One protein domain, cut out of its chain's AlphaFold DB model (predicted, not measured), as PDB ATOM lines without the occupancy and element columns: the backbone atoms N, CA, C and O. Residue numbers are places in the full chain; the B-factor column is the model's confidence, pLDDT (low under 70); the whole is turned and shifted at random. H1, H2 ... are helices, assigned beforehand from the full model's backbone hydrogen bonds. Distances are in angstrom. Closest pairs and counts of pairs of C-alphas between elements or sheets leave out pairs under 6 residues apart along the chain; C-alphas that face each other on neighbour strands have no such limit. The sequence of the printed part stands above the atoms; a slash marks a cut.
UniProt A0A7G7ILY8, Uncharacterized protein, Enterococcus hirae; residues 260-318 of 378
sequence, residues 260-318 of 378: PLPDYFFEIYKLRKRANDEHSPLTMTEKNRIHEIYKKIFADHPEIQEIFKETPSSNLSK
ATOM      1  N   PRO A 260     127.359 142.013  91.789       91.19
ATOM      2  CA  PRO A 260     127.453 142.666  93.096       91.19
ATOM      3  C   PRO A 260     128.622 143.666  93.177       91.19
ATOM      4  O   PRO A 260     128.727 144.441  94.128       91.19
ATOM      5  N   LEU A 261     129.512 143.679  92.178       93.19
ATOM      6  CA  LEU A 261     130.754 144.459  92.188       93.19
ATOM      7  C   LEU A 261     130.547 145.969  92.391       93.19
ATOM      8  O   LEU A 261     131.276 146.549  93.202       93.19
ATOM      9  N   PRO A 262     129.572 146.640  91.741       94.81
ATOM     10  CA  PRO A 262     129.346 148.065  91.973       94.81
ATOM     11  C   PRO A 262     129.016 148.384  93.439       94.81
ATOM     12  O   PRO A 262     129.482 149.396  93.969       94.81
ATOM     13  N   ASP A 263     128.255 147.512  94.110       95.19
ATOM     14  CA  ASP A 263     127.890 147.687  95.517       95.19
ATOM     15  C   ASP A 263     129.116 147.554  96.429       95.19
ATOM     16  O   ASP A 263     129.297 148.380  97.324       95.19
ATOM     17  N   TYR A 264     130.019 146.605  96.158       94.62
ATOM     18  CA  TYR A 264     131.272 146.481  96.912       94.62
ATOM     19  C   TYR A 264     132.176 147.710  96.767       94.62
ATOM     20  O   TYR A 264     132.744 148.169  97.757       94.62
ATOM     21  N   PHE A 265     132.280 148.301  95.572       93.31
ATOM     22  CA  PHE A 265     133.035 149.548  95.378       93.31
ATOM     23  C   PHE A 265     132.444 150.689  96.208       93.31
ATOM     24  O   PHE A 265     133.173 151.453  96.846       93.31
ATOM     25  N   PHE A 266     131.115 150.796  96.226       95.25
ATOM     26  CA  PHE A 266     130.435 151.810  97.019       95.25
ATOM     27  C   PHE A 266     130.575 151.560  98.529       95.25
ATOM     28  O   PHE A 266     130.754 152.511  99.294       95.25
ATOM     29  N   GLU A 267     130.565 150.299  98.966       94.19
ATOM     30  CA  GLU A 267     130.830 149.918 100.354       94.19
ATOM     31  C   GLU A 267     132.253 150.295 100.775       94.19
ATOM     32  O   GLU A 267     132.429 150.988 101.777       94.19
ATOM     33  N   ILE A 268     133.259 149.961  99.957       92.19
ATOM     34  CA  ILE A 268     134.654 150.363 100.189       92.19
ATOM     35  C   ILE A 268     134.761 151.884 100.336       92.19
ATOM     36  O   ILE A 268     135.438 152.387 101.234       92.19
ATOM     37  N   TYR A 269     134.059 152.641  99.493       92.56
ATOM     38  CA  TYR A 269     134.008 154.096  99.605       92.56
ATOM     39  C   TYR A 269     133.403 154.587 100.924       92.56
ATOM     40  O   TYR A 269     134.006 155.444 101.577       92.56
ATOM     41  N   LYS A 270     132.251 154.052 101.347       93.06
ATOM     42  CA  LYS A 270     131.621 154.437 102.621       93.06
ATOM     43  C   LYS A 270     132.532 154.130 103.808       93.06
ATOM     44  O   LYS A 270     132.724 154.993 104.665       93.06
ATOM     45  N   LEU A 271     133.134 152.941 103.828       90.56
ATOM     46  CA  LEU A 271     134.065 152.525 104.874       90.56
ATOM     47  C   LEU A 271     135.311 153.418 104.903       90.56
ATOM     48  O   LEU A 271     135.714 153.872 105.973       90.56
ATOM     49  N   ARG A 272     135.870 153.769 103.737       87.50
ATOM     50  CA  ARG A 272     137.003 154.700 103.638       87.50
ATOM     51  C   ARG A 272     136.628 156.102 104.111       87.50
ATOM     52  O   ARG A 272     137.443 156.735 104.779       87.50
ATOM     53  N   LYS A 273     135.430 156.600 103.786       86.44
ATOM     54  CA  LYS A 273     134.944 157.904 104.269       86.44
ATOM     55  C   LYS A 273     134.828 157.893 105.796       86.44
ATOM     56  O   LYS A 273     135.377 158.785 106.427       86.44
ATOM     57  N   ARG A 274     134.211 156.856 106.378       87.12
ATOM     58  CA  ARG A 274     134.069 156.686 107.836       87.12
ATOM     59  C   ARG A 274     135.424 156.584 108.544       87.12
ATOM     60  O   ARG A 274     135.629 157.214 109.570       87.12
ATOM     61  N   ALA A 275     136.362 155.819 107.990       84.75
ATOM     62  CA  ALA A 275     137.682 155.629 108.593       84.75
ATOM     63  C   ALA A 275     138.550 156.899 108.615       84.75
ATOM     64  O   ALA A 275     139.485 156.973 109.413       84.75
ATOM     65  N   ASN A 276     138.247 157.866 107.744       82.12
ATOM     66  CA  ASN A 276     138.973 159.127 107.595       82.12
ATOM     67  C   ASN A 276     138.145 160.345 108.043       82.12
ATOM     68  O   ASN A 276     138.478 161.469 107.670       82.12
ATOM     69  N   ASP A 277     137.051 160.141 108.782       83.88
ATOM     70  CA  ASP A 277     136.279 161.251 109.334       83.88
ATOM     71  C   ASP A 277     136.982 161.815 110.575       83.88
ATOM     72  O   ASP A 277     137.052 161.175 111.624       83.88
ATOM     73  N   GLU A 278     137.521 163.025 110.443       79.75
ATOM     74  CA  GLU A 278     138.217 163.732 111.521       79.75
ATOM     75  C   GLU A 278     137.267 164.161 112.654       79.75
ATOM     76  O   GLU A 278     137.711 164.311 113.789       79.75
ATOM     77  N   HIS A 279     135.965 164.322 112.379       84.06
ATOM     78  CA  HIS A 279     134.977 164.751 113.381       84.06
ATOM     79  C   HIS A 279     134.437 163.583 114.211       84.06
ATOM     80  O   HIS A 279     133.914 163.788 115.305       84.06
ATOM     81  N   SER A 280     134.555 162.357 113.697       86.06
ATOM     82  CA  SER A 280     134.132 161.132 114.374       86.06
ATOM     83  C   SER A 280     135.218 160.059 114.229       86.06
ATOM     84  O   SER A 280     135.064 159.096 113.469       86.06
ATOM     85  N   PRO A 281     136.366 160.237 114.909       85.81
ATOM     86  CA  PRO A 281     137.499 159.342 114.753       85.81
ATOM     87  C   PRO A 281     137.176 157.950 115.299       85.81
ATOM     88  O   PRO A 281     136.762 157.787 116.445       85.81
ATOM     89  N   LEU A 282     137.424 156.930 114.480       87.31
ATOM     90  CA  LEU A 282     137.236 155.535 114.872       87.31
ATOM     91  C   LEU A 282     138.323 155.043 115.830       87.31
ATOM     92  O   LEU A 282     139.510 155.361 115.676       87.31
ATOM     93  N   THR A 283     137.922 154.156 116.739       89.75
ATOM     94  CA  THR A 283     138.836 153.370 117.574       89.75
ATOM     95  C   THR A 283     139.706 152.435 116.728       89.75
ATOM     96  O   THR A 283     139.386 152.098 115.583       89.75
ATOM     97  N   MET A 284     140.815 151.955 117.299       86.69
ATOM     98  CA  MET A 284     141.674 150.970 116.625       86.69
ATOM     99  C   MET A 284     140.907 149.685 116.281       86.69
ATOM    100  O   MET A 284     141.061 149.142 115.192       86.69
ATOM    101  N   THR A 285     140.030 149.230 117.179       89.69
ATOM    102  CA  THR A 285     139.193 148.042 116.971       89.69
ATOM    103  C   THR A 285     138.260 148.209 115.775       89.69
ATOM    104  O   THR A 285     138.154 147.309 114.944       89.69
ATOM    105  N   GLU A 286     137.611 149.366 115.634       88.81
ATOM    106  CA  GLU A 286     136.750 149.651 114.481       88.81
ATOM    107  C   GLU A 286     137.544 149.745 113.176       88.81
ATOM    108  O   GLU A 286     137.122 149.194 112.160       88.81
ATOM    109  N   LYS A 287     138.723 150.375 113.205       85.88
ATOM    110  CA  LYS A 287     139.640 150.429 112.057       85.88
ATOM    111  C   LYS A 287     140.084 149.029 111.616       85.88
ATOM    112  O   LYS A 287     140.063 148.736 110.422       85.88
ATOM    113  N   ASN A 288     140.403 148.150 112.566       85.69
ATOM    114  CA  ASN A 288     140.747 146.755 112.289       85.69
ATOM    115  C   ASN A 288     139.565 145.987 111.683       85.69
ATOM    116  O   ASN A 288     139.754 145.262 110.711       85.69
ATOM    117  N   ARG A 289     138.337 146.194 112.179       89.44
ATOM    118  CA  ARG A 289     137.131 145.591 111.582       89.44
ATOM    119  C   ARG A 289     136.943 146.011 110.123       89.44
ATOM    120  O   ARG A 289     136.663 145.162 109.286       89.44
ATOM    121  N   ILE A 290     137.134 147.294 109.804       88.44
ATOM    122  CA  ILE A 290     137.079 147.785 108.416       88.44
ATOM    123  C   ILE A 290     138.140 147.099 107.546       88.44
ATOM    124  O   ILE A 290     137.845 146.689 106.424       88.44
ATOM    125  N   HIS A 291     139.359 146.940 108.063       85.62
ATOM    126  CA  HIS A 291     140.442 146.270 107.344       85.62
ATOM    127  C   HIS A 291     140.133 144.798 107.043       85.62
ATOM    128  O   HIS A 291     140.369 144.341 105.927       85.62
ATOM    129  N   GLU A 292     139.550 144.068 107.996       87.62
ATOM    130  CA  GLU A 292     139.119 142.683 107.769       87.62
ATOM    131  C   GLU A 292     137.982 142.588 106.738       87.62
ATOM    132  O   GLU A 292     137.989 141.685 105.902       87.62
ATOM    133  N   ILE A 293     137.062 143.562 106.706       89.75
ATOM    134  CA  ILE A 293     136.041 143.645 105.648       89.75
ATOM    135  C   ILE A 293     136.699 143.823 104.272       89.75
ATOM    136  O   ILE A 293     136.327 143.124 103.332       89.75
ATOM    137  N   TYR A 294     137.700 144.701 104.136       86.44
ATOM    138  CA  TYR A 294     138.424 144.862 102.868       86.44
ATOM    139  C   TYR A 294     139.134 143.587 102.432       86.44
ATOM    140  O   TYR A 294     139.021 143.207 101.268       86.44
ATOM    141  N   LYS A 295     139.839 142.913 103.351       86.69
ATOM    142  CA  LYS A 295     140.493 141.633 103.049       86.69
ATOM    143  C   LYS A 295     139.492 140.613 102.529       86.69
ATOM    144  O   LYS A 295     139.764 139.985 101.515       86.69
ATOM    145  N   LYS A 296     138.340 140.489 103.195       89.56
ATOM    146  CA  LYS A 296     137.284 139.571 102.775       89.56
ATOM    147  C   LYS A 296     136.755 139.921 101.383       89.56
ATOM    148  O   LYS A 296     136.730 139.052 100.528       89.56
ATOM    149  N   ILE A 297     136.421 141.189 101.122       89.38
ATOM    150  CA  ILE A 297     135.945 141.621  99.796       89.38
ATOM    151  C   ILE A 297     136.977 141.304  98.705       89.38
ATOM    152  O   ILE A 297     136.599 140.822  97.645       89.38
ATOM    153  N   PHE A 298     138.266 141.560  98.942       88.19
ATOM    154  CA  PHE A 298     139.310 141.291  97.948       88.19
ATOM    155  C   PHE A 298     139.616 139.801  97.767       88.19
ATOM    156  O   PHE A 298     139.979 139.405  96.664       88.19
ATOM    157  N   ALA A 299     139.468 138.988  98.817       87.44
ATOM    158  CA  ALA A 299     139.607 137.537  98.726       87.44
ATOM    159  C   ALA A 299     138.426 136.900  97.978       87.44
ATOM    160  O   ALA A 299     138.639 136.058  97.111       87.44
ATOM    161  N   ASP A 300     137.203 137.340  98.286       89.62
ATOM    162  CA  ASP A 300     135.971 136.828  97.679       89.62
ATOM    163  C   ASP A 300     135.797 137.327  96.228       89.62
ATOM    164  O   ASP A 300     135.171 136.642  95.423       89.62
ATOM    165  N   HIS A 301     136.356 138.500  95.888       87.50
ATOM    166  CA  HIS A 301     136.250 139.137  94.562       87.50
ATOM    167  C   HIS A 301     137.614 139.656  94.053       87.50
ATOM    168  O   HIS A 301     137.889 140.868  94.105       87.50
ATOM    169  N   PRO A 302     138.500 138.773  93.552       85.50
ATOM    170  CA  PRO A 302     139.834 139.135  93.056       85.50
ATOM    171  C   PRO A 302     139.842 140.191  91.935       85.50
ATOM    172  O   PRO A 302     140.793 140.965  91.802       85.50
ATOM    173  N   GLU A 303     138.776 140.289  91.144       84.12
ATOM    174  CA  GLU A 303     138.602 141.303  90.100       84.12
ATOM    175  C   GLU A 303     138.528 142.734  90.659       84.12
ATOM    176  O   GLU A 303     138.964 143.692  90.011       84.12
ATOM    177  N   ILE A 304     138.030 142.894  91.890       84.06
ATOM    178  CA  ILE A 304     138.033 144.174  92.602       84.06
ATOM    179  C   ILE A 304     139.475 144.542  92.934       84.06
ATOM    180  O   ILE A 304     139.911 145.664  92.660       84.06
ATOM    181  N   GLN A 305     140.233 143.588  93.480       82.12
ATOM    182  CA  GLN A 305     141.643 143.779  93.800       82.12
ATOM    183  C   GLN A 305     142.442 144.165  92.553       82.12
ATOM    184  O   GLN A 305     143.270 145.067  92.634       82.12
ATOM    185  N   GLU A 306     142.162 143.548  91.402       80.50
ATOM    186  CA  GLU A 306     142.789 143.875  90.122       80.50
ATOM    187  C   GLU A 306     142.622 145.361  89.778       80.50
ATOM    188  O   GLU A 306     143.607 146.065  89.560       80.50
ATOM    189  N   ILE A 307     141.395 145.888  89.835       80.44
ATOM    190  CA  ILE A 307     141.117 147.313  89.581       80.44
ATOM    191  C   ILE A 307     141.884 148.222  90.561       80.44
ATOM    192  O   ILE A 307     142.291 149.331  90.198       80.44
ATOM    193  N   PHE A 308     142.159 147.742  91.775       76.75
ATOM    194  CA  PHE A 308     142.938 148.455  92.783       76.75
ATOM    195  C   PHE A 308     144.450 148.183  92.774       76.75
ATOM    196  O   PHE A 308     145.142 148.934  93.455       76.75
ATOM    197  N   LYS A 309     144.991 147.215  92.012       67.69
ATOM    198  CA  LYS A 309     146.385 146.711  92.136       67.69
ATOM    199  C   LYS A 309     147.484 147.775  92.085       67.69
ATOM    200  O   LYS A 309     148.537 147.596  92.686       67.69
ATOM    201  N   GLU A 310     147.255 148.896  91.409       58.84
ATOM    202  CA  GLU A 310     148.239 149.986  91.323       58.84
ATOM    203  C   GLU A 310     148.024 151.118  92.340       58.84
ATOM    204  O   GLU A 310     148.788 152.084  92.420       58.84
ATOM    205  N   THR A 311     146.977 150.998  93.147       50.66
ATOM    206  CA  THR A 311     146.876 151.684  94.428       50.66
ATOM    207  C   THR A 311     147.588 150.761  95.406       50.66
ATOM    208  O   THR A 311     147.089 149.661  95.625       50.66
ATOM    209  N   PRO A 312     148.751 151.136  95.975       41.62
ATOM    210  CA  PRO A 312     149.390 150.318  96.997       41.62
ATOM    211  C   PRO A 312     148.322 149.842  97.978       41.62
ATOM    212  O   PRO A 312     147.541 150.669  98.454       41.62
ATOM    213  N   SER A 313     148.244 148.545  98.277       41.38
ATOM    214  CA  SER A 313     147.314 148.039  99.297       41.38
ATOM    215  C   SER A 313     147.513 148.795 100.620       41.38
ATOM    216  O   SER A 313     146.557 149.021 101.354       41.38
ATOM    217  N   SER A 314     148.729 149.324 100.833       39.94
ATOM    218  CA  SER A 314     149.098 150.256 101.900       39.94
ATOM    219  C   SER A 314     148.402 151.626 101.864       39.94
ATOM    220  O   SER A 314     148.331 152.267 102.898       39.94
ATOM    221  N   ASN A 315     147.885 152.100 100.724       43.66
ATOM    222  CA  ASN A 315     147.110 153.343 100.576       43.66
ATOM    223  C   ASN A 315     145.599 153.136 100.783       43.66
ATOM    224  O   ASN A 315     144.933 154.053 101.251       43.66
ATOM    225  N   LEU A 316     145.058 151.951 100.480       45.34
ATOM    226  CA  LEU A 316     143.707 151.555 100.916       45.34
ATOM    227  C   LEU A 316     143.699 151.214 102.415       45.34
ATOM    228  O   LEU A 316     142.732 151.515 103.110       45.34
ATOM    229  N   SER A 317     144.823 150.693 102.924       36.06
ATOM    230  CA  SER A 317     145.111 150.524 104.350       36.06
ATOM    231  C   SER A 317     145.783 151.744 104.997       36.06
ATOM    232  O   SER A 317     146.162 151.665 106.165       36.06
ATOM    233  N   LYS A 318     145.894 152.894 104.305       40.19
ATOM    234  CA  LYS A 318     146.098 154.204 104.955       40.19
ATOM    235  C   LYS A 318     144.763 154.639 105.557       40.19
ATOM    236  O   LYS A 318     144.235 155.708 105.292       40.19
TER     237      LYS A 318
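AT A GLANCE: This is residues 260 to 318 of the 378 residues of an uncharacterized protein of Enterococcus hirae (UniProt A0A7G7ILY8). Two long helices, H1 and H2, lie side by side as a helical hairpin, and the short helix H3 sits across the end where H1 begins and H2 ends. From H3 the last residues fold back along one side of the hairpin, with the tiny helix H4 in them. The printed part has 59 residues with four named helices, in the order H1, H2, H3, H4, and no named strand; the class is all helix. It is compact, with a radius of gyration of the C-alphas of 11.5 A, and spans 33 by 22 by 16 A.

IN THESE COORDINATES: H1 is residues 261 to 275, 21.0 A from first to last C-alpha, beginning at C-alpha 261 (130.754, 144.459, 92.188). H2 is residues 284 to 300, 24.3 A long, with C-alpha 300 at (135.971, 136.828, 97.679). H3 is residues 302 to 308, 9.8 A long. H4 is residues 313 to 316, 5.3 A long, ending at C-alpha 316 (143.707, 151.555, 100.916).

HOW THE PARTS SIT: H1 and H2 form a helical hairpin: they touch, opposite ways at a shallow tilt of 15 degrees, and their closest C-alphas, of Ala 275 and Lys 287, are 6.5 A apart. H2, with residues 297 to 298 alone, touches H3 only at the corner and only just, with 3 pairs of C-alphas within 8 A; the closest, of Phe 298 and Gln 305, are 5.4 A apart. Their tilt is steep, 63 degrees. H1 and H3 are close but not clearly touching, the closest C-alphas being those of Leu 261 and Ile 304, 7.3 A apart. H1 and H4 are also close but not clearly touching, with the closest C-alphas, of Arg 272 and Leu 316, 7.9 A apart. H2 and H4 are apart, and H3 and H4 meet only through their link. In H1, H2 and H3 every O i to N i+4 pair is within hydrogen-bond range; H4 is too short for such a pair, and its 1 pair of O i and N i+3 is within range.

THE WHOLE: The C-alphas farthest apart, of His 279 and Glu 303, are 33.2 A apart. The printed part has no cut. The links H2 to H3 and H3 to H4 are tight, the link H1 to H2 is short, and no link is long. The mean pLDDT of the printed part is 80.8; residues 309 to 318 are under 70.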